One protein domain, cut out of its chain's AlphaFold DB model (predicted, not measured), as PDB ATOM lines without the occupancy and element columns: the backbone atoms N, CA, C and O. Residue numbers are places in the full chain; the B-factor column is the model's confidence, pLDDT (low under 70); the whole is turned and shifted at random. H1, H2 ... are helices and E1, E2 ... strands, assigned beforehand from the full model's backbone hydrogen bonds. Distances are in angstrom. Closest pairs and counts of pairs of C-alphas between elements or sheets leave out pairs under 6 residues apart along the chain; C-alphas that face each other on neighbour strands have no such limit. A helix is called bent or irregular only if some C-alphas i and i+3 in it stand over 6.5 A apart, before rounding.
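What this domain is: This is residues 105 to 224 and 255 to 341 of the 526 residues of an uncharacterized protein of Paraburkholderia insulsa (UniProt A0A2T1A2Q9). Two groups of helices lie at opposite ends of the domain, with a small three-stranded sheet, E4 E3 E5, between them. One group has H1, H2, H4 and H5 together with the hairpin of H6 and H7, and the strand hairpin of E1 and E2 packs on H1; in the other group H3 meets H8 about perpendicular, with its residues 173 to 177 alone, and the chain folds back from H8 into H9. Residues 218 to 224, just before a cut, stick out as a tail. Printed are 207 residues with nine named helices and five named strands, in the order E1 E2 H1 H2 E3 E4 H3 E5 H4 H5 H6 H7 H8 H9; both sheets are antiparallel, and the class is mostly helix. The whole is compact, with a radius of gyration of the C-alphas of 18.1 A and spans of 55 by 50 by 30 A.

Where its parts are: E1, residues 105 to 108, begins at C-alpha 105 (10.425, 22.067, 28.128) and is 9.3 A long; E2, residues 111 to 114, is 9.6 A. H1, residues 115 to 128, is 19.8 A, and H2, residues 131 to 139, is 11.9 A. E3, residues 150 to 155, is 16.4 A, and E4, residues 166 to 168, is 6.6 A. H3, residues 173 to 187, is 20.3 A; E5, residues 193 to 196, is 9.7 A; H4, residues 204 to 209, is 8.9 A. After the cut, H5, residues 255 to 266, begins at C-alpha 255 (0.531, 8.829, 4.683) and is 16.6 A. H6, residues 269 to 280, is 18.8 A and irregular, with C-alphas 270 and 273 7.8 A apart. H7, residues 286 to 298, is 18.1 A; H8, residues 306 to 325, is 28.4 A; H9, residues 330 to 340, is 15.5 A and ends at C-alpha 340 (-4.112, 44.826, 3.305).

How they stand to each other: In the hairpin of E1 and E2, N 106 and O 113 are 2.8 A apart. The hub, H5, touches H1, H2, H4 and H7; its closest C-alphas to H4 are Phe 260 and Ser 208, 5.4 A. H6 and H7 form a helical hairpin, closest at C-alphas 279 and 289, 4.1 A. E3 is antiparallel to E4, with N 151 and O 167 at 2.8 A, and to E5, with N 154 and O 194 at 2.8 A. E4, H3 and E5 make a split strand-helix-strand unit, two strands running the same way with a helix between them in the chain and E3 between them in the sheet; its crossover is right-handed. H6 only grazes this sheet, with residues 273 to 277. H3 touches H8 about perpendicular, at 83 degrees, closest at C-alphas 173 and 318, 4.9 A. H8 and H9 form a helical hairpin, closest at C-alphas 319 and 336, 6.5 A. Every O i to N i+4 pair is within hydrogen-bond range in H1, H2, H3, H5, H7, H8 and H9; H4 has 1 of 2, and H6 has 2 of 8 beside 7 of 9 O i to N i+3 pairs.

The domain as a whole: The C-alphas farthest apart, of Tyr 223 and Asn 325, are 60.5 A apart. Residues 225 to 254 are not printed, and C-alphas 224 and 255 are 23.1 A apart across the cut. Of the links that are printed whole, none is long. Mean pLDDT of the printed part is 86.3; residues 163 to 165, 186 to 190 and 213 to 224 are under 70.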
ATOM      1  N   THR A 105      10.317  23.511  28.324       86.75
ATOM      2  CA  THR A 105      10.425  22.067  28.128       86.75
ATOM      3  C   THR A 105       9.058  21.391  28.094       86.75
ATOM      4  O   THR A 105       8.137  21.744  28.825       86.75
ATOM      5  N   ILE A 106       8.928  20.398  27.216       85.62
ATOM      6  CA  ILE A 106       7.760  19.534  27.056       85.62
ATOM      7  C   ILE A 106       8.202  18.106  27.377       85.62
ATOM      8  O   ILE A 106       9.240  17.638  26.901       85.62
ATOM      9  N   ALA A 107       7.431  17.402  28.203       87.50
ATOM     10  CA  ALA A 107       7.704  16.009  28.528       87.50
ATOM     11  C   ALA A 107       7.180  15.094  27.410       87.50
ATOM     12  O   ALA A 107       5.978  14.882  27.292       87.50
ATOM     13  N   ILE A 108       8.079  14.516  26.615       86.06
ATOM     14  CA  ILE A 108       7.742  13.529  25.582       86.06
ATOM     15  C   ILE A 108       8.372  12.201  25.999       86.06
ATOM     16  O   ILE A 108       9.591  12.095  26.110       86.06
ATOM     17  N   ASN A 109       7.556  11.171  26.251       87.94
ATOM     18  CA  ASN A 109       8.031   9.855  26.716       87.94
ATOM     19  C   ASN A 109       8.881   9.919  28.003       87.94
ATOM     20  O   ASN A 109       9.881   9.211  28.129       87.94
ATOM     21  N   ASN A 110       8.491  10.766  28.964       85.94
ATOM     22  CA  ASN A 110       9.234  11.036  30.207       85.94
ATOM     23  C   ASN A 110      10.633  11.653  30.006       85.94
ATOM     24  O   ASN A 110      11.447  11.642  30.931       85.94
ATOM     25  N   LEU A 111      10.920  12.200  28.822       87.25
ATOM     26  CA  LEU A 111      12.102  13.015  28.563       87.25
ATOM     27  C   LEU A 111      11.675  14.478  28.484       87.25
ATOM     28  O   LEU A 111      10.753  14.809  27.744       87.25
ATOM     29  N   ALA A 112      12.343  15.347  29.243       91.00
ATOM     30  CA  ALA A 112      12.199  16.788  29.083       91.00
ATOM     31  C   ALA A 112      12.908  17.202  27.786       91.00
ATOM     32  O   ALA A 112      14.131  17.086  27.682       91.00
ATOM     33  N   ILE A 113      12.132  17.629  26.795       91.31
ATOM     34  CA  ILE A 113      12.609  18.084  25.487       91.31
ATOM     35  C   ILE A 113      12.351  19.582  25.399       91.31
ATOM     36  O   ILE A 113      11.279  20.034  25.790       91.31
ATOM     37  N   HIS A 114      13.321  20.358  24.923       92.25
ATOM     38  CA  HIS A 114      13.128  21.796  24.738       92.25
ATOM     39  C   HIS A 114      12.071  22.052  23.641       92.25
ATOM     40  O   HIS A 114      11.935  21.248  22.717       92.25
ATOM     41  N   ASP A 115      11.287  23.121  23.754       88.44
ATOM     42  CA  ASP A 115      10.169  23.425  22.849       88.44
ATOM     43  C   ASP A 115      10.589  23.463  21.366       88.44
ATOM     44  O   ASP A 115      10.001  22.773  20.537       88.44
ATOM     45  N   ASP A 116      11.686  24.147  21.048       88.00
ATOM     46  CA  ASP A 116      12.291  24.213  19.714       88.00
ATOM     47  C   ASP A 116      12.681  22.834  19.140       88.00
ATOM     48  O   ASP A 116      12.520  22.568  17.945       88.00
ATOM     49  N   GLN A 117      13.169  21.925  19.985       91.19
ATOM     50  CA  GLN A 117      13.492  20.550  19.613       91.19
ATOM     51  C   GLN A 117      12.225  19.736  19.370       91.19
ATOM     52  O   GLN A 117      12.200  18.922  18.446       91.19
ATOM     53  N   ALA A 118      11.182  19.953  20.172       92.38
ATOM     54  CA  ALA A 118       9.891  19.316  19.977       92.38
ATOM     55  C   ALA A 118       9.241  19.776  18.660       92.38
ATOM     56  O   ALA A 118       8.782  18.932  17.890       92.38
ATOM     57  N   ASP A 119       9.305  21.068  18.334       91.31
ATOM     58  CA  ASP A 119       8.848  21.597  17.045       91.31
ATOM     59  C   ASP A 119       9.619  20.960  15.882       91.31
ATOM     60  O   ASP A 119       9.026  20.479  14.918       91.31
ATOM     61  N   LEU A 120      10.952  20.875  15.984       91.00
ATOM     62  CA  LEU A 120      11.783  20.248  14.955       91.00
ATOM     63  C   LEU A 120      11.499  18.746  14.802       91.00
ATOM     64  O   LEU A 120      11.514  18.214  13.690       91.00
ATOM     65  N   MET A 121      11.249  18.036  15.901       93.00
ATOM     66  CA  MET A 121      10.865  16.624  15.869       93.00
ATOM     67  C   MET A 121       9.510  16.434  15.173       93.00
ATOM     68  O   MET A 121       9.378  15.522  14.354       93.00
ATOM     69  N   LEU A 122       8.538  17.313  15.432       94.00
ATOM     70  CA  LEU A 122       7.219  17.265  14.808       94.00
ATOM     71  C   LEU A 122       7.312  17.598  13.319       94.00
ATOM     72  O   LEU A 122       6.750  16.884  12.490       94.00
ATOM     73  N   PHE A 123       8.095  18.616  12.973       92.31
ATOM     74  CA  PHE A 123       8.406  18.975  11.597       92.31
ATOM     75  C   PHE A 123       9.008  17.795  10.832       92.31
ATOM     76  O   PHE A 123       8.559  17.462   9.738       92.31
ATOM     77  N   ASN A 124       9.993  17.111  11.418       91.69
ATOM     78  CA  ASN A 124      10.615  15.942  10.802       91.69
ATOM     79  C   ASN A 124       9.630  14.774  10.645       91.69
ATOM     80  O   ASN A 124       9.646  14.115   9.602       91.69
ATOM     81  N   ALA A 125       8.756  14.537  11.630       92.75
ATOM     82  CA  ALA A 125       7.685  13.549  11.519       92.75
ATOM     83  C   ALA A 125       6.715  13.904  10.378       92.75
ATOM     84  O   ALA A 125       6.365  13.037   9.574       92.75
ATOM     85  N   ALA A 126       6.360  15.185  10.236       91.81
ATOM     86  CA  ALA A 126       5.535  15.687   9.144       91.81
ATOM     87  C   ALA A 126       6.200  15.482   7.772       91.81
ATOM     88  O   ALA A 126       5.583  14.891   6.887       91.81
ATOM     89  N   VAL A 127       7.478  15.855   7.611       89.38
ATOM     90  CA  VAL A 127       8.251  15.614   6.373       89.38
ATOM     91  C   VAL A 127       8.297  14.124   6.013       89.38
ATOM     92  O   VAL A 127       8.235  13.766   4.830       89.38
ATOM     93  N   ALA A 128       8.416  13.255   7.019       88.25
ATOM     94  CA  ALA A 128       8.449  11.805   6.849       88.25
ATOM     95  C   ALA A 128       7.069  11.179   6.570       88.25
ATOM     96  O   ALA A 128       7.014  10.028   6.135       88.25
ATOM     97  N   GLY A 129       5.969  11.904   6.800       88.31
ATOM     98  CA  GLY A 129       4.617  11.339   6.787       88.31
ATOM     99  C   GLY A 129       4.349  10.372   7.951       88.31
ATOM    100  O   GLY A 129       3.472   9.520   7.848       88.31
ATOM    101  N   ASP A 130       5.097  10.467   9.056       92.31
ATOM    102  CA  ASP A 130       4.950   9.594  10.230       92.31
ATOM    103  C   ASP A 130       3.822  10.090  11.147       92.31
ATOM    104  O   ASP A 130       4.040  10.779  12.150       92.31
ATOM    105  N   ARG A 131       2.581   9.795  10.740       93.44
ATOM    106  CA  ARG A 131       1.364  10.289  11.402       93.44
ATOM    107  C   ARG A 131       1.276   9.861  12.859       93.44
ATOM    108  O   ARG A 131       0.839  10.665  13.677       93.44
ATOM    109  N   ASP A 132       1.685   8.641  13.183       92.31
ATOM    110  CA  ASP A 132       1.603   8.124  14.548       92.31
ATOM    111  C   ASP A 132       2.564   8.875  15.469       92.31
ATOM    112  O   ASP A 132       2.164   9.299  16.554       92.31
ATOM    113  N   GLN A 133       3.793   9.137  15.010       93.75
ATOM    114  CA  GLN A 133       4.747   9.947  15.760       93.75
ATOM    115  C   GLN A 133       4.262  11.393  15.922       93.75
ATOM    116  O   GLN A 133       4.297  11.924  17.032       93.75
ATOM    117  N   ALA A 134       3.777  12.034  14.853       94.19
ATOM    118  CA  ALA A 134       3.246  13.396  14.942       94.19
ATOM    119  C   ALA A 134       2.033  13.474  15.878       94.19
ATOM    120  O   ALA A 134       1.941  14.382  16.705       94.19
ATOM    121  N   LYS A 135       1.122  12.496  15.793       95.25
ATOM    122  CA  LYS A 135      -0.030  12.395  16.685       95.25
ATOM    123  C   LYS A 135       0.414  12.247  18.132       95.25
ATOM    124  O   LYS A 135      -0.044  13.009  18.976       95.25
ATOM    125  N   HIS A 136       1.321  11.311  18.401       94.56
ATOM    126  CA  HIS A 136       1.875  11.093  19.733       94.56
ATOM    127  C   HIS A 136       2.463  12.384  20.303       94.56
ATOM    128  O   HIS A 136       2.153  12.756  21.426       94.56
ATOM    129  N   MET A 137       3.246  13.121  19.519       94.06
ATOM    130  CA  MET A 137       3.833  14.386  19.962       94.06
ATOM    131  C   MET A 137       2.789  15.454  20.302       94.06
ATOM    132  O   MET A 137       2.885  16.084  21.355       94.06
ATOM    133  N   VAL A 138       1.775  15.630  19.453       94.19
ATOM    134  CA  VAL A 138       0.669  16.558  19.733       94.19
ATOM    135  C   VAL A 138      -0.096  16.132  20.992       94.19
ATOM    136  O   VAL A 138      -0.376  16.969  21.848       94.19
ATOM    137  N   ASP A 139      -0.374  14.834  21.161       93.31
ATOM    138  CA  ASP A 139      -1.035  14.297  22.359       93.31
ATOM    139  C   ASP A 139      -0.194  14.520  23.638       93.31
ATOM    140  O   ASP A 139      -0.748  14.648  24.729       93.31
ATOM    141  N   GLN A 140       1.140  14.577  23.515       93.25
ATOM    142  CA  GLN A 140       2.075  14.909  24.604       93.25
ATOM    143  C   GLN A 140       2.220  16.427  24.846       93.25
ATOM    144  O   GLN A 140       3.009  16.838  25.694       93.25
ATOM    145  N   GLY A 141       1.454  17.269  24.146       91.31
ATOM    146  CA  GLY A 141       1.382  18.710  24.399       91.31
ATOM    147  C   GLY A 141       2.257  19.582  23.500       91.31
ATOM    148  O   GLY A 141       2.359  20.781  23.764       91.31
ATOM    149  N   VAL A 142       2.858  19.030  22.436       91.88
ATOM    150  CA  VAL A 142       3.498  19.854  21.397       91.88
ATOM    151  C   VAL A 142       2.427  20.692  20.707       91.88
ATOM    152  O   VAL A 142       1.463  20.160  20.150       91.88
ATOM    153  N   LYS A 143       2.571  22.015  20.784       89.38
ATOM    154  CA  LYS A 143       1.587  22.957  20.252       89.38
ATOM    155  C   LYS A 143       1.801  23.172  18.757       89.38
ATOM    156  O   LYS A 143       2.921  23.163  18.268       89.38
ATOM    157  N   LEU A 144       0.701  23.397  18.048       84.69
ATOM    158  CA  LEU A 144       0.686  23.753  16.626       84.69
ATOM    159  C   LEU A 144       0.444  25.251  16.407       84.69
ATOM    160  O   LEU A 144       0.070  25.651  15.309       84.69
ATOM    161  N   ASP A 145       0.549  26.064  17.458       81.00
ATOM    162  CA  ASP A 145       0.249  27.485  17.376       81.00
ATOM    163  C   ASP A 145       1.462  28.314  16.944       81.00
ATOM    164  O   ASP A 145       2.616  28.076  17.313       81.00
ATOM    165  N   PHE A 146       1.175  29.340  16.152       76.12
ATOM    166  CA  PHE A 146       2.170  30.191  15.506       76.12
ATOM    167  C   PHE A 146       2.445  31.430  16.367       76.12
ATOM    168  O   PHE A 146       2.133  32.565  16.012       76.12
ATOM    169  N   THR A 147       2.952  31.198  17.581       70.38
ATOM    170  CA  THR A 147       3.091  32.229  18.628       70.38
ATOM    171  C   THR A 147       4.525  32.693  18.867       70.38
ATOM    172  O   THR A 147       4.838  33.188  19.953       70.38
ATOM    173  N   ASP A 148       5.406  32.598  17.874       78.94
ATOM    174  CA  ASP A 148       6.812  32.967  18.064       78.94
ATOM    175  C   ASP A 148       7.118  34.387  17.592       78.94
ATOM    176  O   ASP A 148       6.443  34.944  16.731       78.94
ATOM    177  N   ASN A 149       8.164  34.990  18.164       84.25
ATOM    178  CA  ASN A 149       8.701  36.280  17.716       84.25
ATOM    179  C   ASN A 149       9.763  36.064  16.620       84.25
ATOM    180  O   ASN A 149      10.892  36.557  16.721       84.25
ATOM    181  N   ALA A 150       9.414  35.296  15.593       89.69
ATOM    182  CA  ALA A 150      10.273  34.995  14.453       89.69
ATOM    183  C   ALA A 150       9.517  35.213  13.142       89.69
ATOM    184  O   ALA A 150       8.293  35.322  13.141       89.69
ATOM    185  N   LEU A 151      10.258  35.302  12.041       89.50
ATOM    186  CA  LEU A 151       9.719  35.323  10.690       89.50
ATOM    187  C   LEU A 151      10.265  34.126   9.927       89.50
ATOM    188  O   LEU A 151      11.475  33.895   9.902       89.50
ATOM    189  N   CYS A 152       9.376  33.405   9.262       89.81
ATOM    190  CA  CYS A 152       9.732  32.374   8.316       89.81
ATOM    191  C   CYS A 152       9.309  32.805   6.916       89.81
ATOM    192  O   CYS A 152       8.153  33.155   6.682       89.81
ATOM    193  N   LEU A 153      10.253  32.780   5.981       87.44
ATOM    194  CA  LEU A 153      10.007  33.106   4.586       87.44
ATOM    195  C   LEU A 153       9.746  31.818   3.803       87.44
ATOM    196  O   LEU A 153      10.666  31.031   3.608       87.44
ATOM    197  N   TYR A 154       8.520  31.606   3.338       86.25
ATOM    198  CA  TYR A 154       8.166  30.462   2.500       86.25
ATOM    199  C   TYR A 154       8.222  30.844   1.017       86.25
ATOM    200  O   TYR A 154       7.465  31.706   0.578       86.25
ATOM    201  N   ASP A 155       9.113  30.207   0.255       86.50
ATOM    202  CA  ASP A 155       9.183  30.313  -1.209       86.50
ATOM    203  C   ASP A 155       8.403  29.154  -1.831       86.50
ATOM    204  O   ASP A 155       8.783  27.999  -1.641       86.50
ATOM    205  N   PHE A 156       7.345  29.446  -2.584       82.88
ATOM    206  CA  PHE A 156       6.584  28.446  -3.347       82.88
ATOM    207  C   PHE A 156       6.989  28.389  -4.830       82.88
ATOM    208  O   PHE A 156       6.325  27.768  -5.654       82.88
ATOM    209  N   GLY A 157       8.114  29.002  -5.209       80.56
ATOM    210  CA  GLY A 157       8.662  28.939  -6.561       80.56
ATOM    211  C   GLY A 157       9.254  27.577  -6.936       80.56
ATOM    212  O   GLY A 157       9.365  26.684  -6.103       80.56
ATOM    213  N   PRO A 158       9.709  27.371  -8.188       71.56
ATOM    214  CA  PRO A 158      10.181  26.071  -8.686       71.56
ATOM    215  C   PRO A 158      11.333  25.487  -7.856       71.56
ATOM    216  O   PRO A 158      11.392  24.272  -7.667       71.56
ATOM    217  N   MET A 159      12.166  26.351  -7.274       72.62
ATOM    218  CA  MET A 159      13.290  25.986  -6.409       72.62
ATOM    219  C   MET A 159      12.939  25.956  -4.914       72.62
ATOM    220  O   MET A 159      13.864  25.881  -4.111       72.62
ATOM    221  N   ALA A 160      11.647  25.990  -4.554       73.75
ATOM    222  CA  ALA A 160      11.157  25.925  -3.178       73.75
ATOM    223  C   ALA A 160      11.917  24.868  -2.374       73.75
ATOM    224  O   ALA A 160      11.820  23.661  -2.628       73.75
ATOM    225  N   GLN A 161      12.689  25.339  -1.406       77.44
ATOM    226  CA  GLN A 161      13.250  24.512  -0.354       77.44
ATOM    227  C   GLN A 161      12.434  24.785   0.896       77.44
ATOM    228  O   GLN A 161      11.983  25.912   1.098       77.44
ATOM    229  N   LEU A 162      12.264  23.768   1.746       73.06
ATOM    230  CA  LEU A 162      11.740  24.028   3.082       73.06
ATOM    231  C   LEU A 162      12.575  25.141   3.712       73.06
ATOM    232  O   LEU A 162      13.808  25.063   3.670       73.06
ATOM    233  N   PRO A 163      11.925  26.172   4.254       69.44
ATOM    234  CA  PRO A 163      12.652  27.306   4.766       69.44
ATOM    235  C   PRO A 163      13.503  26.858   5.950       69.44
ATOM    236  O   PRO A 163      13.039  26.193   6.874       69.44
ATOM    237  N   THR A 164      14.795  27.161   5.866       62.03
ATOM    238  CA  THR A 164      15.790  26.768   6.876       62.03
ATOM    239  C   THR A 164      16.272  27.949   7.706       62.03
ATOM    240  O   THR A 164      16.938  27.751   8.720       62.03
ATOM    241  N   VAL A 165      15.932  29.172   7.295       68.38
ATOM    242  CA  VAL A 165      16.355  30.401   7.957       68.38
ATOM    243  C   VAL A 165      15.121  31.065   8.544       68.38
ATOM    244  O   VAL A 165      14.232  31.487   7.809       68.38
ATOM    245  N   ALA A 166      15.068  31.113   9.872       71.19
ATOM    246  CA  ALA A 166      14.147  31.976  10.588       71.19
ATOM    247  C   ALA A 166      14.863  33.299  10.868       71.19
ATOM    248  O   ALA A 166      15.941  33.305  11.474       71.19
ATOM    249  N   ASP A 167      14.264  34.404  10.445       81.00
ATOM    250  CA  ASP A 167      14.724  35.732  10.823       81.00
ATOM    251  C   ASP A 167      14.099  36.139  12.156       81.00
ATOM    252  O   ASP A 167      13.017  35.689  12.546       81.00
ATOM    253  N   LYS A 168      14.789  37.013  12.890       89.44
ATOM    254  CA  LYS A 168      14.196  37.628  14.079       89.44
ATOM    255  C   LYS A 168      13.066  38.548  13.640       89.44
ATOM    256  O   LYS A 168      13.251  39.353  12.730       89.44
ATOM    257  N   MET A 169      11.928  38.469  14.326       89.75
ATOM    258  CA  MET A 169      10.842  39.416  14.103       89.75
ATOM    259  C   MET A 169      11.330  40.842  14.402       89.75
ATOM    260  O   MET A 169      11.864  41.066  15.495       89.75
ATOM    261  N   PRO A 170      11.144  41.800  13.474       94.19
ATOM    262  CA  PRO A 170      11.441  43.198  13.730       94.19
ATOM    263  C   PRO A 170      10.736  43.678  14.997       94.19
ATOM    264  O   PRO A 170       9.577  43.345  15.254       94.19
ATOM    265  N   THR A 171      11.443  44.454  15.809       95.19
ATOM    266  CA  THR A 171      10.934  44.931  17.105       95.19
ATOM    267  C   THR A 171      10.410  46.361  17.049       95.19
ATOM    268  O   THR A 171       9.703  46.798  17.957       95.19
ATOM    269  N   ASN A 172      10.750  47.093  15.990       96.44
ATOM    270  CA  ASN A 172      10.406  48.491  15.780       96.44
ATOM    271  C   ASN A 172      10.278  48.807  14.281       96.44
ATOM    272  O   ASN A 172      10.650  48.000  13.429       96.44
ATOM    273  N   THR A 173       9.724  49.981  13.975       96.94
ATOM    274  CA  THR A 173       9.444  50.420  12.606       96.94
ATOM    275  C   THR A 173      10.707  50.443  11.750       96.94
ATOM    276  O   THR A 173      10.687  49.888  10.665       96.94
ATOM    277  N   ALA A 174      11.828  50.981  12.241       97.00
ATOM    278  CA  ALA A 174      13.063  51.081  11.455       97.00
ATOM    279  C   ALA A 174      13.637  49.703  11.065       97.00
ATOM    280  O   ALA A 174      14.090  49.511   9.937       97.00
ATOM    281  N   GLU A 175      13.590  48.725  11.974       96.00
ATOM    282  CA  GLU A 175      13.941  47.334  11.655       96.00
ATOM    283  C   GLU A 175      12.984  46.732  10.622       96.00
ATOM    284  O   GLU A 175      13.424  46.009   9.731       96.00
ATOM    285  N   MET A 176      11.689  47.048  10.713       95.50
ATOM    286  CA  MET A 176      10.690  46.574   9.759       95.50
ATOM    287  C   MET A 176      10.851  47.233   8.382       95.50
ATOM    288  O   MET A 176      10.763  46.538   7.382       95.50
ATOM    289  N   GLU A 177      11.169  48.526   8.298       95.06
ATOM    290  CA  GLU A 177      11.495  49.202   7.034       95.06
ATOM    291  C   GLU A 177      12.725  48.575   6.370       95.06
ATOM    292  O   GLU A 177      12.749  48.362   5.154       95.06
ATOM    293  N   HIS A 178      13.751  48.251   7.168       93.94
ATOM    294  CA  HIS A 178      14.931  47.545   6.678       93.94
ATOM    295  C   HIS A 178      14.566  46.151   6.169       93.94
ATOM    296  O   HIS A 178      15.005  45.776   5.083       93.94
ATOM    297  N   TYR A 179      13.737  45.418   6.916       92.00
ATOM    298  CA  TYR A 179      13.238  44.107   6.517       92.00
ATOM    299  C   TYR A 179      12.448  44.184   5.208       92.00
ATOM    300  O   TYR A 179      12.812  43.501   4.261       92.00
ATOM    301  N   ILE A 180      11.457  45.076   5.115       90.94
ATOM    302  CA  ILE A 180      10.658  45.325   3.909       90.94
ATOM    303  C   ILE A 180      11.563  45.653   2.722       90.94
ATOM    304  O   ILE A 180      11.419  45.081   1.647       90.94
ATOM    305  N   THR A 181      12.536  46.545   2.909       90.00
ATOM    306  CA  THR A 181      13.477  46.922   1.849       90.00
ATOM    307  C   THR A 181      14.342  45.737   1.422       90.00
ATOM    308  O   THR A 181      14.586  45.551   0.231       90.00
ATOM    309  N   PHE A 182      14.807  44.930   2.376       88.06
ATOM    310  CA  PHE A 182      15.606  43.738   2.115       88.06
ATOM    311  C   PHE A 182      14.801  42.677   1.361       88.06
ATOM    312  O   PHE A 182      15.276  42.161   0.347       88.06
ATOM    313  N   THR A 183      13.578  42.385   1.809       83.31
ATOM    314  CA  THR A 183      12.680  41.452   1.128       83.31
ATOM    315  C   THR A 183      12.339  41.970  -0.264       83.31
ATOM    316  O   THR A 183      12.489  41.239  -1.234       83.31
ATOM    317  N   GLU A 184      12.013  43.253  -0.414       78.12
ATOM    318  CA  GLU A 184      11.772  43.867  -1.721       78.12
ATOM    319  C   GLU A 184      12.969  43.686  -2.657       78.12
ATOM    320  O   GLU A 184      12.825  43.144  -3.749       78.12
ATOM    321  N   MET A 185      14.172  44.088  -2.235       71.88
ATOM    322  CA  MET A 185      15.375  44.040  -3.073       71.88
ATOM    323  C   MET A 185      15.738  42.624  -3.522       71.88
ATOM    324  O   MET A 185      16.180  42.449  -4.659       71.88
ATOM    325  N   ASN A 186      15.537  41.627  -2.660       69.88
ATOM    326  CA  ASN A 186      15.854  40.237  -2.977       69.88
ATOM    327  C   ASN A 186      14.738  39.524  -3.750       69.88
ATOM    328  O   ASN A 186      15.020  38.557  -4.459       69.88
ATOM    329  N   HIS A 187      13.495  40.000  -3.649       66.00
ATOM    330  CA  HIS A 187      12.318  39.314  -4.187       66.00
ATOM    331  C   HIS A 187      11.634  40.048  -5.346       66.00
ATOM    332  O   HIS A 187      10.617  39.567  -5.835       66.00
ATOM    333  N   ARG A 188      12.246  41.118  -5.887       55.09
ATOM    334  CA  ARG A 188      11.835  41.826  -7.126       55.09
ATOM    335  C   ARG A 188      11.579  40.945  -8.356       55.09
ATOM    336  O   ARG A 188      11.204  41.485  -9.396       55.09
ATOM    337  N   LEU A 189      11.837  39.644  -8.297       49.94
ATOM    338  CA  LEU A 189      11.766  38.790  -9.469       49.94
ATOM    339  C   LEU A 189      10.446  38.049  -9.612       49.94
ATOM    340  O   LEU A 189       9.982  37.979 -10.737       49.94
ATOM    341  N   ASP A 190       9.782  37.582  -8.556       59.72
ATOM    342  CA  ASP A 190       8.543  36.820  -8.729       59.72
ATOM    343  C   ASP A 190       7.753  36.832  -7.410       59.72
ATOM    344  O   ASP A 190       8.349  36.607  -6.360       59.72
ATOM    345  N   GLU A 191       6.439  37.072  -7.446       71.00
ATOM    346  CA  GLU A 191       5.482  37.169  -6.318       71.00
ATOM    347  C   GLU A 191       5.306  35.846  -5.529       71.00
ATOM    348  O   GLU A 191       4.196  35.415  -5.239       71.00
ATOM    349  N   ARG A 192       6.408  35.151  -5.227       78.12
ATOM    350  CA  ARG A 192       6.477  33.737  -4.822       78.12
ATOM    351  C   ARG A 192       6.811  33.515  -3.354       78.12
ATOM    352  O   ARG A 192       7.086  32.387  -2.955       78.12
ATOM    353  N   PHE A 193       6.849  34.584  -2.568       84.50
ATOM    354  CA  PHE A 193       7.260  34.525  -1.174       84.50
ATOM    355  C   PHE A 193       6.103  34.908  -0.262       84.50
ATOM    356  O   PHE A 193       5.431  35.910  -0.495       84.50
ATOM    357  N   LEU A 194       5.908  34.127   0.800       85.81
ATOM    358  CA  LEU A 194       5.027  34.466   1.908       85.81
ATOM    359  C   LEU A 194       5.855  34.602   3.184       85.81
ATOM    360  O   LEU A 194       6.642  33.715   3.519       85.81
ATOM    361  N   VAL A 195       5.673  35.706   3.904       88.12
ATOM    362  CA  VAL A 195       6.281  35.903   5.223       88.12
ATOM    363  C   VAL A 195       5.282  35.465   6.287       88.12
ATOM    364  O   VAL A 195       4.197  36.033   6.401       88.12
ATOM    365  N   LEU A 196       5.658  34.460   7.071       88.00
ATOM    366  CA  LEU A 196       4.858  33.911   8.160       88.00
ATOM    367  C   LEU A 196       5.485  34.313   9.503       88.00
ATOM    368  O   LEU A 196       6.681  34.079   9.691       88.00
ATOM    369  N   PRO A 197       4.736  34.912  10.448       88.75
ATOM    370  CA  PRO A 197       5.264  35.360  11.738       88.75
ATOM    371  C   PRO A 197       5.428  34.197  12.730       88.75
ATOM    372  O   PRO A 197       4.796  34.149  13.783       88.75
ATOM    373  N   THR A 198       6.272  33.237  12.361       87.94
ATOM    374  CA  THR A 198       6.569  32.020  13.115       87.94
ATOM    375  C   THR A 198       8.004  31.550  12.859       87.94
ATOM    376  O   THR A 198       8.676  32.027  11.942       87.94
ATOM    377  N   VAL A 199       8.497  30.594  13.650       87.81
ATOM    378  CA  VAL A 199       9.737  29.875  13.323       87.81
ATOM    379  C   VAL A 199       9.470  28.814  12.256       87.81
ATOM    380  O   VAL A 199       8.432  28.157  12.242       87.81
ATOM    381  N   CYS A 200      10.441  28.578  11.375       87.75
ATOM    382  CA  CYS A 200      10.255  27.632  10.274       87.75
ATOM    383  C   CYS A 200      10.016  26.179  10.718       87.75
ATOM    384  O   CYS A 200       9.349  25.433  10.003       87.75
ATOM    385  N   SER A 201      10.486  25.774  11.905       84.12
ATOM    386  CA  SER A 201      10.187  24.452  12.478       84.12
ATOM    387  C   SER A 201       8.703  24.259  12.807       84.12
ATOM    388  O   SER A 201       8.234  23.127  12.829       84.12
ATOM    389  N   LYS A 202       7.926  25.331  12.992       88.06
ATOM    390  CA  LYS A 202       6.479  25.224  13.230       88.06
ATOM    391  C   LYS A 202       5.646  25.089  11.966       88.06
ATOM    392  O   LYS A 202       4.464  24.773  12.052       88.06
ATOM    393  N   LEU A 203       6.255  25.186  10.784       88.25
ATOM    394  CA  LEU A 203       5.592  24.937   9.501       88.25
ATOM    395  C   LEU A 203       5.342  23.436   9.253       88.25
ATOM    396  O   LEU A 203       5.484  22.947   8.137       88.25
ATOM    397  N   SER A 204       4.952  22.691  10.291       88.00
ATOM    398  CA  SER A 204       4.706  21.246  10.248       88.00
ATOM    399  C   SER A 204       3.603  20.890   9.244       88.00
ATOM    400  O   SER A 204       3.706  19.889   8.537       88.00
ATOM    401  N   LEU A 205       2.583  21.746   9.097       89.94
ATOM    402  CA  LEU A 205       1.565  21.594   8.054       89.94
ATOM    403  C   LEU A 205       2.190  21.634   6.650       89.94
ATOM    404  O   LEU A 205       1.955  20.730   5.853       89.94
ATOM    405  N   PHE A 206       3.048  22.616   6.365       88.31
ATOM    406  CA  PHE A 206       3.761  22.729   5.087       88.31
ATOM    407  C   PHE A 206       4.754  21.588   4.877       88.31
ATOM    408  O   PHE A 206       4.857  21.037   3.786       88.31
ATOM    409  N   ALA A 207       5.450  21.173   5.933       87.12
ATOM    410  CA  ALA A 207       6.329  20.013   5.901       87.12
ATOM    411  C   ALA A 207       5.593  18.727   5.505       87.12
ATOM    412  O   ALA A 207       6.166  17.917   4.777       87.12
ATOM    413  N   SER A 208       4.333  18.553   5.921       87.94
ATOM    414  CA  SER A 208       3.541  17.374   5.541       87.94
ATOM    415  C   SER A 208       3.220  17.309   4.047       87.94
ATOM    416  O   SER A 208       3.164  16.222   3.476       87.94
ATOM    417  N   VAL A 209       3.094  18.468   3.395       86.25
ATOM    418  CA  VAL A 209       2.877  18.583   1.942       86.25
ATOM    419  C   VAL A 209       4.170  18.762   1.155       86.25
ATOM    420  O   VAL A 209       4.197  18.578  -0.062       86.25
ATOM    421  N   TYR A 210       5.283  19.030   1.837       82.19
ATOM    422  CA  TYR A 210       6.580  19.160   1.200       82.19
ATOM    423  C   TYR A 210       7.008  17.849   0.540       82.19
ATOM    424  O   TYR A 210       7.003  16.765   1.139       82.19
ATOM    425  N   LYS A 211       7.425  17.955  -0.725       71.75
ATOM    426  CA  LYS A 211       7.759  16.814  -1.593       71.75
ATOM    427  C   LYS A 211       6.611  15.818  -1.785       71.75
ATOM    428  O   LYS A 211       6.892  14.666  -2.110       71.75
ATOM    429  N   ILE A 212       5.349  16.203  -1.592       74.25
ATOM    430  CA  ILE A 212       4.298  15.557  -2.380       74.25
ATOM    431  C   ILE A 212       4.494  16.117  -3.790       74.25
ATOM    432  O   ILE A 212       4.170  17.269  -4.049       74.25
ATOM    433  N   GLN A 213       5.215  15.402  -4.655       59.91
ATOM    434  CA  GLN A 213       5.544  15.932  -5.976       59.91
ATOM    435  C   GLN A 213       4.318  15.829  -6.891       59.91
ATOM    436  O   GLN A 213       3.824  14.731  -7.123       59.91
ATOM    437  N   LYS A 214       3.901  16.948  -7.504       59.44
ATOM    438  CA  LYS A 214       2.889  16.987  -8.586       59.44
ATOM    439  C   LYS A 214       3.171  15.949  -9.691       59.44
ATOM    440  O   LYS A 214       2.249  15.380 -10.263       59.44
ATOM    441  N   SER A 215       4.450  15.661  -9.967       52.69
ATOM    442  CA  SER A 215       4.888  14.666 -10.958       52.69
ATOM    443  C   SER A 215       4.693  13.204 -10.541       52.69
ATOM    444  O   SER A 215       4.683  12.338 -11.417       52.69
ATOM    445  N   ASP A 216       4.552  12.924  -9.243       51.34
ATOM    446  CA  ASP A 216       4.396  11.574  -8.692       51.34
ATOM    447  C   ASP A 216       2.961  11.233  -8.277       51.34
ATOM    448  O   ASP A 216       2.754  10.089  -7.882       51.34
ATOM    449  N   GLN A 217       1.987  12.140  -8.493       54.16
ATOM    450  CA  GLN A 217       0.534  11.903  -8.387       54.16
ATOM    451  C   GLN A 217       0.094  10.761  -9.328       54.16
ATOM    452  O   GLN A 217      -0.483  10.957 -10.402       54.16
ATOM    453  N   ARG A 218       0.436   9.531  -8.948       52.75
ATOM    454  CA  ARG A 218       0.173   8.296  -9.687       52.75
ATOM    455  C   ARG A 218      -1.249   7.836  -9.454       52.75
ATOM    456  O   ARG A 218      -1.757   7.131 -10.311       52.75
ATOM    457  N   GLU A 219      -1.900   8.253  -8.370       46.03
ATOM    458  CA  GLU A 219      -3.279   7.868  -8.064       46.03
ATOM    459  C   GLU A 219      -4.280   8.408  -9.091       46.03
ATOM    460  O   GLU A 219      -5.128   7.656  -9.567       46.03
ATOM    461  N   THR A 220      -4.139   9.662  -9.530       51.69
ATOM    462  CA  THR A 220      -5.071  10.260 -10.500       51.69
ATOM    463  C   THR A 220      -4.935   9.673 -11.905       51.69
ATOM    464  O   THR A 220      -5.891   9.687 -12.673       51.69
ATOM    465  N   PHE A 221      -3.765   9.120 -12.249       53.16
ATOM    466  CA  PHE A 221      -3.487   8.577 -13.587       53.16
ATOM    467  C   PHE A 221      -3.061   7.106 -13.581       53.16
ATOM    468  O   PHE A 221      -2.506   6.631 -14.575       53.16
ATOM    469  N   TYR A 222      -3.322   6.366 -12.496       48.75
ATOM    470  CA  TYR A 222      -2.905   4.963 -12.354       48.75
ATOM    471  C   TYR A 222      -3.483   4.090 -13.474       48.75
ATOM    472  O   TYR A 222      -2.820   3.179 -13.973       48.75
ATOM    473  N   TYR A 223      -4.688   4.439 -13.938       49.19
ATOM    474  CA  TYR A 223      -5.350   3.820 -15.086       49.19
ATOM    475  C   TYR A 223      -4.536   3.902 -16.389       49.19
ATOM    476  O   TYR A 223      -4.603   2.984 -17.200       49.19
ATOM    477  N   PHE A 224      -3.703   4.927 -16.576       50.78
ATOM    478  CA  PHE A 224      -2.972   5.151 -17.829       50.78
ATOM    479  C   PHE A 224      -1.590   4.492 -17.883       50.78
ATOM    480  O   PHE A 224      -0.940   4.517 -18.924       50.78
ATOM    481  N   ARG A 255       0.074   8.419   3.347       86.94
ATOM    482  CA  ARG A 255       0.531   8.829   4.683       86.94
ATOM    483  C   ARG A 255       0.681  10.342   4.807       86.94
ATOM    484  O   ARG A 255       0.307  10.903   5.835       86.94
ATOM    485  N   LYS A 256       1.213  11.013   3.783       88.69
ATOM    486  CA  LYS A 256       1.365  12.473   3.773       88.69
ATOM    487  C   LYS A 256       0.031  13.207   3.646       88.69
ATOM    488  O   LYS A 256      -0.174  14.185   4.354       88.69
ATOM    489  N   ASP A 257      -0.894  12.720   2.824       89.81
ATOM    490  CA  ASP A 257      -2.268  13.228   2.736       89.81
ATOM    491  C   ASP A 257      -2.988  13.095   4.088       89.81
ATOM    492  O   ASP A 257      -3.553  14.069   4.593       89.81
ATOM    493  N   GLN A 258      -2.899  11.929   4.733       91.88
ATOM    494  CA  GLN A 258      -3.471  11.705   6.061       91.88
ATOM    495  C   GLN A 258      -2.803  12.575   7.133       91.88
ATOM    496  O   GLN A 258      -3.495  13.107   8.005       91.88
ATOM    497  N   MET A 259      -1.477  12.740   7.075       93.56
ATOM    498  CA  MET A 259      -0.729  13.652   7.942       93.56
ATOM    499  C   MET A 259      -1.215  15.090   7.766       93.56
ATOM    500  O   MET A 259      -1.543  15.749   8.751       93.56
ATOM    501  N   PHE A 260      -1.302  15.568   6.525       94.94
ATOM    502  CA  PHE A 260      -1.771  16.910   6.222       94.94
ATOM    503  C   PHE A 260      -3.194  17.119   6.729       94.94
ATOM    504  O   PHE A 260      -3.443  18.087   7.435       94.94
ATOM    505  N   LYS A 261      -4.122  16.193   6.459       95.44
ATOM    506  CA  LYS A 261      -5.504  16.261   6.966       95.44
ATOM    507  C   LYS A 261      -5.561  16.290   8.492       95.44
ATOM    508  O   LYS A 261      -6.366  17.027   9.056       95.44
ATOM    509  N   TYR A 262      -4.710  15.510   9.159       95.62
ATOM    510  CA  TYR A 262      -4.601  15.506  10.615       95.62
ATOM    511  C   TYR A 262      -4.124  16.862  11.151       95.62
ATOM    512  O   TYR A 262      -4.817  17.466  11.968       95.62
ATOM    513  N   LEU A 263      -2.993  17.372  10.653       95.00
ATOM    514  CA  LEU A 263      -2.443  18.665  11.071       95.00
ATOM    515  C   LEU A 263      -3.387  19.817  10.720       95.00
ATOM    516  O   LEU A 263      -3.647  20.670  11.564       95.00
ATOM    517  N   LEU A 264      -3.972  19.789   9.520       95.81
ATOM    518  CA  LEU A 264      -4.971  20.752   9.076       95.81
ATOM    519  C   LEU A 264      -6.174  20.731  10.011       95.81
ATOM    520  O   LEU A 264      -6.661  21.794  10.356       95.81
ATOM    521  N   GLY A 265      -6.647  19.566  10.463       96.12
ATOM    522  CA  GLY A 265      -7.747  19.459  11.428       96.12
ATOM    523  C   GLY A 265      -7.452  20.144  12.766       96.12
ATOM    524  O   GLY A 265      -8.367  20.671  13.398       96.12
ATOM    525  N   LEU A 266      -6.179  20.208  13.153       94.69
ATOM    526  CA  LEU A 266      -5.725  20.802  14.406       94.69
ATOM    527  C   LEU A 266      -5.315  22.276  14.295       94.69
ATOM    528  O   LEU A 266      -5.229  22.944  15.323       94.69
ATOM    529  N   THR A 267      -5.083  22.802  13.086       92.44
ATOM    530  CA  THR A 267      -4.718  24.212  12.880       92.44
ATOM    531  C   THR A 267      -5.773  25.141  13.500       92.44
ATOM    532  O   THR A 267      -6.947  25.063  13.111       92.44
ATOM    533  N   PRO A 268      -5.411  26.022  14.446       91.69
ATOM    534  CA  PRO A 268      -6.358  26.955  15.045       91.69
ATOM    535  C   PRO A 268      -6.941  27.932  14.015       91.69
ATOM    536  O   PRO A 268      -6.255  28.353  13.088       91.69
ATOM    537  N   ALA A 269      -8.190  28.362  14.212       93.06
ATOM    538  CA  ALA A 269      -8.834  29.355  13.343       93.06
ATOM    539  C   ALA A 269      -8.044  30.676  13.255       93.06
ATOM    540  O   ALA A 269      -7.945  31.264  12.187       93.06
ATOM    541  N   LYS A 270      -7.429  31.106  14.367       91.19
ATOM    542  CA  LYS A 270      -6.595  32.322  14.456       91.19
ATOM    543  C   LYS A 270      -5.327  32.291  13.589       91.19
ATOM    544  O   LYS A 270      -4.721  33.339  13.377       91.19
ATOM    545  N   ASP A 271      -4.946  31.102  13.122       90.31
ATOM    546  CA  ASP A 271      -3.732  30.843  12.352       90.31
ATOM    547  C   ASP A 271      -4.071  30.396  10.913       90.31
ATOM    548  O   ASP A 271      -3.226  29.885  10.184       90.31
ATOM    549  N   SER A 272      -5.323  30.572  10.466       92.19
ATOM    550  CA  SER A 272      -5.745  30.141   9.128       92.19
ATOM    551  C   SER A 272      -5.062  30.902   7.993       92.19
ATOM    552  O   SER A 272      -4.989  30.372   6.892       92.19
ATOM    553  N   ASP A 273      -4.557  32.115   8.232       89.00
ATOM    554  CA  ASP A 273      -3.880  32.939   7.215       89.00
ATOM    555  C   ASP A 273      -2.668  32.259   6.581       89.00
ATOM    556  O   ASP A 273      -2.317  32.543   5.438       89.00
ATOM    557  N   GLU A 274      -2.058  31.310   7.281       88.06
ATOM    558  CA  GLU A 274      -0.934  30.563   6.739       88.06
ATOM    559  C   GLU A 274      -1.361  29.618   5.613       88.06
ATOM    560  O   GLU A 274      -0.595  29.344   4.690       88.06
ATOM    561  N   LEU A 275      -2.621  29.176   5.613       93.56
ATOM    562  CA  LEU A 275      -3.156  28.269   4.597       93.56
ATOM    563  C   LEU A 275      -3.101  28.859   3.184       93.56
ATOM    564  O   LEU A 275      -3.146  28.091   2.223       93.56
ATOM    565  N   VAL A 276      -2.934  30.181   3.048       92.81
ATOM    566  CA  VAL A 276      -2.703  30.848   1.761       92.81
ATOM    567  C   VAL A 276      -1.532  30.224   1.017       92.81
ATOM    568  O   VAL A 276      -1.699  29.829  -0.133       92.81
ATOM    569  N   ALA A 277      -0.386  30.033   1.678       90.44
ATOM    570  CA  ALA A 277       0.775  29.417   1.036       90.44
ATOM    571  C   ALA A 277       0.517  27.963   0.612       90.44
ATOM    572  O   ALA A 277       1.135  27.494  -0.336       90.44
ATOM    573  N   VAL A 278      -0.414  27.256   1.262       92.94
ATOM    574  CA  VAL A 278      -0.771  25.886   0.874       92.94
ATOM    575  C   VAL A 278      -1.594  25.880  -0.409       92.94
ATOM    576  O   VAL A 278      -1.324  25.085  -1.302       92.94
ATOM    577  N   PHE A 279      -2.616  26.732  -0.532       95.06
ATOM    578  CA  PHE A 279      -3.505  26.666  -1.695       95.06
ATOM    579  C   PHE A 279      -3.004  27.444  -2.921       95.06
ATOM    580  O   PHE A 279      -3.522  27.209  -4.013       95.06
ATOM    581  N   VAL A 280      -2.005  28.324  -2.790       92.38
ATOM    582  CA  VAL A 280      -1.358  28.988  -3.944       92.38
ATOM    583  C   VAL A 280      -0.148  28.231  -4.494       92.38
ATOM    584  O   VAL A 280       0.279  28.523  -5.605       92.38
ATOM    585  N   ASP A 281       0.401  27.269  -3.750       91.12
ATOM    586  CA  ASP A 281       1.532  26.456  -4.201       91.12
ATOM    587  C   ASP A 281       1.047  25.371  -5.175       91.12
ATOM    588  O   ASP A 281       0.374  24.406  -4.799       91.12
ATOM    589  N   ASP A 282       1.388  25.543  -6.451       90.00
ATOM    590  CA  ASP A 282       0.966  24.681  -7.557       90.00
ATOM    591  C   ASP A 282       1.550  23.263  -7.496       90.00
ATOM    592  O   ASP A 282       1.095  22.368  -8.216       90.00
ATOM    593  N   LYS A 283       2.532  23.029  -6.619       86.88
ATOM    594  CA  LYS A 283       3.142  21.715  -6.394       86.88
ATOM    595  C   LYS A 283       2.322  20.854  -5.452       86.88
ATOM    596  O   LYS A 283       2.496  19.635  -5.454       86.88
ATOM    597  N   ILE A 284       1.463  21.471  -4.646       89.44
ATOM    598  CA  ILE A 284       0.612  20.766  -3.697       89.44
ATOM    599  C   ILE A 284      -0.575  20.162  -4.458       89.44
ATOM    600  O   ILE A 284      -1.179  20.829  -5.303       89.44
ATOM    601  N   PRO A 285      -0.953  18.902  -4.179       89.00
ATOM    602  CA  PRO A 285      -2.111  18.283  -4.806       89.00
ATOM    603  C   PRO A 285      -3.376  19.129  -4.677       89.00
ATOM    604  O   PRO A 285      -3.696  19.632  -3.598       89.00
ATOM    605  N   PHE A 286      -4.134  19.230  -5.769       91.12
ATOM    606  CA  PHE A 286      -5.347  20.047  -5.829       91.12
ATOM    607  C   PHE A 286      -6.334  19.753  -4.683       91.12
ATOM    608  O   PHE A 286      -6.864  20.679  -4.074       91.12
ATOM    609  N   ASN A 287      -6.562  18.480  -4.342       91.00
ATOM    610  CA  ASN A 287      -7.465  18.099  -3.253       91.00
ATOM    611  C   ASN A 287      -7.016  18.671  -1.897       91.00
ATOM    612  O   ASN A 287      -7.855  19.105  -1.111       91.00
ATOM    613  N   LEU A 288      -5.707  18.716  -1.634       93.88
ATOM    614  CA  LEU A 288      -5.150  19.298  -0.412       93.88
ATOM    615  C   LEU A 288      -5.207  20.829  -0.433       93.88
ATOM    616  O   LEU A 288      -5.591  21.430   0.570       93.88
ATOM    617  N   ARG A 289      -4.922  21.452  -1.586       95.31
ATOM    618  CA  ARG A 289      -5.110  22.899  -1.804       95.31
ATOM    619  C   ARG A 289      -6.556  23.309  -1.529       95.31
ATOM    620  O   ARG A 289      -6.796  24.275  -0.817       95.31
ATOM    621  N   MET A 290      -7.523  22.537  -2.025       96.31
ATOM    622  CA  MET A 290      -8.945  22.796  -1.811       96.31
ATOM    623  C   MET A 290      -9.352  22.646  -0.337       96.31
ATOM    624  O   MET A 290     -10.109  23.466   0.176       96.31
ATOM    625  N   LEU A 291      -8.828  21.642   0.375       96.81
ATOM    626  CA  LEU A 291      -9.051  21.505   1.821       96.81
ATOM    627  C   LEU A 291      -8.501  22.709   2.600       96.81
ATOM    628  O   LEU A 291      -9.184  23.227   3.485       96.81
ATOM    629  N   ALA A 292      -7.295  23.171   2.254       97.00
ATOM    630  CA  ALA A 292      -6.691  24.360   2.850       97.00
ATOM    631  C   ALA A 292      -7.512  25.622   2.561       97.00
ATOM    632  O   ALA A 292      -7.804  26.382   3.481       97.00
ATOM    633  N   LEU A 293      -7.928  25.816   1.306       97.50
ATOM    634  CA  LEU A 293      -8.754  26.946   0.892       97.50
ATOM    635  C   LEU A 293     -10.097  26.963   1.626       97.50
ATOM    636  O   LEU A 293     -10.472  27.993   2.172       97.50
ATOM    637  N   ASN A 294     -10.806  25.836   1.693       97.69
ATOM    638  CA  ASN A 294     -12.089  25.772   2.393       97.69
ATOM    639  C   ASN A 294     -11.927  26.112   3.876       97.69
ATOM    640  O   ASN A 294     -12.643  26.967   4.391       97.69
ATOM    641  N   LYS A 295     -10.913  25.541   4.544       97.06
ATOM    642  CA  LYS A 295     -10.623  25.887   5.939       97.06
ATOM    643  C   LYS A 295     -10.238  27.362   6.104       97.06
ATOM    644  O   LYS A 295     -10.596  27.972   7.112       97.06
ATOM    645  N   TYR A 296      -9.517  27.944   5.147       96.81
ATOM    646  CA  TYR A 296      -9.211  29.372   5.141       96.81
ATOM    647  C   TYR A 296     -10.483  30.220   5.032       96.81
ATOM    648  O   TYR A 296     -10.690  31.119   5.842       96.81
ATOM    649  N   LEU A 297     -11.364  29.899   4.083       96.94
ATOM    650  CA  LEU A 297     -12.625  30.606   3.853       96.94
ATOM    651  C   LEU A 297     -13.581  30.512   5.051       96.94
ATOM    652  O   LEU A 297     -14.189  31.522   5.417       96.94
ATOM    653  N   ASP A 298     -13.660  29.348   5.701       97.00
ATOM    654  CA  ASP A 298     -14.462  29.126   6.914       97.00
ATOM    655  C   ASP A 298     -14.017  30.027   8.075       97.00
ATOM    656  O   ASP A 298     -14.835  30.494   8.871       97.00
ATOM    657  N   ASN A 299     -12.714  30.306   8.153       96.31
ATOM    658  CA  ASN A 299     -12.109  31.138   9.190       96.31
ATOM    659  C   ASN A 299     -11.806  32.570   8.711       96.31
ATOM    660  O   ASN A 299     -11.219  33.361   9.451       96.31
ATOM    661  N   TYR A 300     -12.224  32.943   7.500       95.25
ATOM    662  CA  TYR A 300     -11.908  34.250   6.936       95.25
ATOM    663  C   TYR A 300     -12.537  35.378   7.760       95.25
ATOM    664  O   TYR A 300     -13.758  35.432   7.953       95.25
ATOM    665  N   GLY A 301     -11.694  36.310   8.209       92.12
ATOM    666  CA  GLY A 301     -12.084  37.432   9.065       92.12
ATOM    667  C   GLY A 301     -12.118  37.109  10.561       92.12
ATOM    668  O   GLY A 301     -12.470  37.985  11.352       92.12
ATOM    669  N   GLN A 302     -11.750  35.890  10.975       94.19
ATOM    670  CA  GLN A 302     -11.543  35.591  12.391       94.19
ATOM    671  C   GLN A 302     -10.370  36.411  12.957       94.19
ATOM    672  O   GLN A 302      -9.435  36.747  12.222       94.19
ATOM    673  N   PRO A 303     -10.390  36.746  14.262       91.81
ATOM    674  CA  PRO A 303      -9.272  37.427  14.900       91.81
ATOM    675  C   PRO A 303      -7.980  36.624  14.743       91.81
ATOM    676  O   PRO A 303      -7.914  35.447  15.103       91.81
ATOM    677  N   LYS A 304      -6.949  37.286  14.221       90.44
ATOM    678  CA  LYS A 304      -5.609  36.712  14.063       90.44
ATOM    679  C   LYS A 304      -4.923  36.579  15.423       90.44
ATOM    680  O   LYS A 304      -5.303  37.272  16.369       90.44
ATOM    681  N   SER A 305      -3.900  35.735  15.531       87.44
ATOM    682  CA  SER A 305      -3.097  35.643  16.758       87.44
ATOM    683  C   SER A 305      -2.432  36.986  17.118       87.44
ATOM    684  O   SER A 305      -2.161  37.810  16.242       87.44
ATOM    685  N   ASP A 306      -2.149  37.218  18.405       88.06
ATOM    686  CA  ASP A 306      -1.549  38.477  18.880       88.06
ATOM    687  C   ASP A 306      -0.226  38.804  18.166       88.06
ATOM    688  O   ASP A 306       0.038  39.963  17.842       88.06
ATOM    689  N   ASN A 307       0.589  37.790  17.859       85.69
ATOM    690  CA  ASN A 307       1.846  37.979  17.137       85.69
ATOM    691  C   ASN A 307       1.624  38.355  15.675       85.69
ATOM    692  O   ASN A 307       2.301  39.257  15.181       85.69
ATOM    693  N   VAL A 308       0.657  37.727  15.000       87.81
ATOM    694  CA  VAL A 308       0.279  38.103  13.633       87.81
ATOM    695  C   VAL A 308      -0.244  39.539  13.619       87.81
ATOM    696  O   VAL A 308       0.175  40.337  12.786       87.81
ATOM    697  N   GLN A 309      -1.096  39.921  14.573       90.50
ATOM    698  CA  GLN A 309      -1.582  41.301  14.685       90.50
ATOM    699  C   GLN A 309      -0.441  42.291  14.948       90.50
ATOM    700  O   GLN A 309      -0.378  43.341  14.308       90.50
ATOM    701  N   LYS A 310       0.487  41.954  15.851       91.69
ATOM    702  CA  LYS A 310       1.679  42.763  16.139       91.69
ATOM    703  C   LYS A 310       2.559  42.922  14.898       91.69
ATOM    704  O   LYS A 310       3.005  44.034  14.629       91.69
ATOM    705  N   TYR A 311       2.778  41.845  14.142       91.62
ATOM    706  CA  TYR A 311       3.520  41.863  12.882       91.62
ATOM    707  C   TYR A 311       2.846  42.776  11.858       91.62
ATOM    708  O   TYR A 311       3.480  43.701  11.363       91.62
ATOM    709  N   LEU A 312       1.551  42.570  11.598       91.25
ATOM    710  CA  LEU A 312       0.791  43.347  10.619       91.25
ATOM    711  C   LEU A 312       0.722  44.826  10.992       91.25
ATOM    712  O   LEU A 312       0.861  45.681  10.122       91.25
ATOM    713  N   LYS A 313       0.560  45.140  12.282       93.94
ATOM    714  CA  LYS A 313       0.610  46.521  12.763       93.94
ATOM    715  C   LYS A 313       1.984  47.135  12.509       93.94
ATOM    716  O   LYS A 313       2.060  48.230  11.965       93.94
ATOM    717  N   LEU A 314       3.058  46.441  12.884       94.94
ATOM    718  CA  LEU A 314       4.416  46.945  12.701       94.94
ATOM    719  C   LEU A 314       4.761  47.133  11.219       94.94
ATOM    720  O   LEU A 314       5.366  48.135  10.851       94.94
ATOM    721  N   HIS A 315       4.332  46.192  10.377       93.19
ATOM    722  CA  HIS A 315       4.444  46.273   8.928       93.19
ATOM    723  C   HIS A 315       3.669  47.477   8.380       93.19
ATOM    724  O   HIS A 315       4.222  48.272   7.631       93.19
ATOM    725  N   SER A 316       2.410  47.660   8.790       93.31
ATOM    726  CA  SER A 316       1.584  48.800   8.379       93.31
ATOM    727  C   SER A 316       2.186  50.141   8.804       93.31
ATOM    728  O   SER A 316       2.184  51.077   8.007       93.31
ATOM    729  N   ASP A 317       2.697  50.247  10.035       95.50
ATOM    730  CA  ASP A 317       3.342  51.463  10.537       95.50
ATOM    731  C   ASP A 317       4.608  51.779   9.717       95.50
ATOM    732  O   ASP A 317       4.798  52.914   9.283       95.50
ATOM    733  N   ALA A 318       5.436  50.765   9.436       95.75
ATOM    734  CA  ALA A 318       6.630  50.907   8.603       95.75
ATOM    735  C   ALA A 318       6.299  51.294   7.160       95.75
ATOM    736  O   ALA A 318       6.915  52.202   6.611       95.75
ATOM    737  N   MET A 319       5.280  50.684   6.556       94.12
ATOM    738  CA  MET A 319       4.823  51.064   5.220       94.12
ATOM    739  C   MET A 319       4.321  52.508   5.173       94.12
ATOM    740  O   MET A 319       4.623  53.227   4.219       94.12
ATOM    741  N   ALA A 320       3.592  52.958   6.198       93.81
ATOM    742  CA  ALA A 320       3.128  54.338   6.289       93.81
ATOM    743  C   ALA A 320       4.301  55.331   6.391       93.81
ATOM    744  O   ALA A 320       4.304  56.346   5.687       93.81
ATOM    745  N   ASP A 321       5.314  55.027   7.207       96.56
ATOM    746  CA  ASP A 321       6.520  55.853   7.331       96.56
ATOM    747  C   ASP A 321       7.337  55.865   6.025       96.56
ATOM    748  O   ASP A 321       7.716  56.939   5.541       96.56
ATOM    749  N   MET A 322       7.511  54.714   5.367       95.25
ATOM    750  CA  MET A 322       8.165  54.622   4.057       95.25
ATOM    751  C   MET A 322       7.427  55.424   2.982       95.25
ATOM    752  O   MET A 322       8.062  56.182   2.250       95.25
ATOM    753  N   MET A 323       6.096  55.322   2.898       92.94
ATOM    754  CA  MET A 323       5.291  56.087   1.936       92.94
ATOM    755  C   MET A 323       5.325  57.590   2.207       92.94
ATOM    756  O   MET A 323       5.383  58.387   1.271       92.94
ATOM    757  N   LYS A 324       5.332  57.999   3.480       95.50
ATOM    758  CA  LYS A 324       5.485  59.405   3.869       95.50
ATOM    759  C   LYS A 324       6.845  59.962   3.447       95.50
ATOM    760  O   LYS A 324       6.923  61.104   2.997       95.50
ATOM    761  N   ASN A 325       7.903  59.167   3.592       95.88
ATOM    762  CA  ASN A 325       9.269  59.562   3.254       95.88
ATOM    763  C   ASN A 325       9.570  59.447   1.750       95.88
ATOM    764  O   ASN A 325      10.464  60.128   1.247       95.88
ATOM    765  N   GLN A 326       8.826  58.609   1.026       93.94
ATOM    766  CA  GLN A 326       8.996  58.359  -0.404       93.94
ATOM    767  C   GLN A 326       7.643  58.408  -1.140       93.94
ATOM    768  O   GLN A 326       7.195  57.399  -1.695       93.94
ATOM    769  N   PRO A 327       6.973  59.576  -1.162       91.88
ATOM    770  CA  PRO A 327       5.653  59.691  -1.762       91.88
ATOM    771  C   PRO A 327       5.701  59.386  -3.263       91.88
ATOM    772  O   PRO A 327       6.608  59.824  -3.975       91.88
ATOM    773  N   GLY A 328       4.696  58.655  -3.746       86.62
ATOM    774  CA  GLY A 328       4.528  58.347  -5.166       86.62
ATOM    775  C   GLY A 328       5.442  57.248  -5.709       86.62
ATOM    776  O   GLY A 328       5.596  57.166  -6.924       86.62
ATOM    777  N   GLN A 329       6.048  56.421  -4.851       90.12
ATOM    778  CA  GLN A 329       6.742  55.194  -5.262       90.12
ATOM    779  C   GLN A 329       5.720  54.067  -5.502       90.12
ATOM    780  O   GLN A 329       5.240  53.477  -4.528       90.12
ATOM    781  N   PRO A 330       5.392  53.706  -6.761       85.94
ATOM    782  CA  PRO A 330       4.307  52.765  -7.046       85.94
ATOM    783  C   PRO A 330       4.548  51.369  -6.463       85.94
ATOM    784  O   PRO A 330       3.595  50.660  -6.173       85.94
ATOM    785  N   GLN A 331       5.808  50.973  -6.274       86.44
ATOM    786  CA  GLN A 331       6.162  49.692  -5.666       86.44
ATOM    787  C   GLN A 331       5.827  49.619  -4.170       86.44
ATOM    788  O   GLN A 331       5.381  48.576  -3.713       86.44
ATOM    789  N   LEU A 332       5.980  50.716  -3.415       88.56
ATOM    790  CA  LEU A 332       5.615  50.735  -1.991       88.56
ATOM    791  C   LEU A 332       4.097  50.700  -1.825       88.56
ATOM    792  O   LEU A 332       3.570  50.001  -0.968       88.56
ATOM    793  N   GLU A 333       3.402  51.425  -2.695       86.81
ATOM    794  CA  GLU A 333       1.950  51.376  -2.810       86.81
ATOM    795  C   GLU A 333       1.461  49.953  -3.132       86.81
ATOM    796  O   GLU A 333       0.604  49.434  -2.425       86.81
ATOM    797  N   ALA A 334       2.049  49.295  -4.143       85.25
ATOM    798  CA  ALA A 334       1.715  47.913  -4.498       85.25
ATOM    799  C   ALA A 334       1.900  46.980  -3.304       85.25
ATOM    800  O   ALA A 334       0.987  46.235  -2.968       85.25
ATOM    801  N   LEU A 335       3.062  47.057  -2.649       85.94
ATOM    802  CA  LEU A 335       3.401  46.195  -1.526       85.94
ATOM    803  C   LEU A 335       2.400  46.338  -0.381       85.94
ATOM    804  O   LEU A 335       1.912  45.338   0.129       85.94
ATOM    805  N   ASN A 336       2.051  47.566   0.003       87.94
ATOM    806  CA  ASN A 336       1.090  47.799   1.079       87.94
ATOM    807  C   ASN A 336      -0.270  47.146   0.801       87.94
ATOM    808  O   ASN A 336      -0.903  46.590   1.704       87.94
ATOM    809  N   ASP A 337      -0.694  47.167  -0.455       85.75
ATOM    810  CA  ASP A 337      -1.956  46.574  -0.865       85.75
ATOM    811  C   ASP A 337      -1.939  45.051  -0.823       85.75
ATOM    812  O   ASP A 337      -2.930  44.447  -0.420       85.75
ATOM    813  N   GLN A 338      -0.794  44.418  -1.093       82.50
ATOM    814  CA  GLN A 338      -0.656  42.966  -0.940       82.50
ATOM    815  C   GLN A 338      -0.925  42.500   0.500       82.50
ATOM    816  O   GLN A 338      -1.496  41.430   0.706       82.50
ATOM    817  N   TYR A 339      -0.556  43.311   1.498       83.06
ATOM    818  CA  TYR A 339      -0.756  42.985   2.915       83.06
ATOM    819  C   TYR A 339      -2.143  43.356   3.442       83.06
ATOM    820  O   TYR A 339      -2.638  42.715   4.371       83.06
ATOM    821  N   THR A 340      -2.770  44.392   2.883       85.75
ATOM    822  CA  THR A 340      -4.112  44.826   3.305       85.75
ATOM    823  C   THR A 340      -5.221  44.057   2.591       85.75
ATOM    824  O   THR A 340      -6.270  43.812   3.188       85.75
ATOM    825  N   TYR A 341      -4.973  43.606   1.358       90.62
ATOM    826  CA  TYR A 341      -5.911  42.845   0.545       90.62
ATOM    827  C   TYR A 341      -5.250  41.617  -0.095       90.62
ATOM    828  O   TYR A 341      -4.839  41.610  -1.256       90.62
TER     829      TYR A 341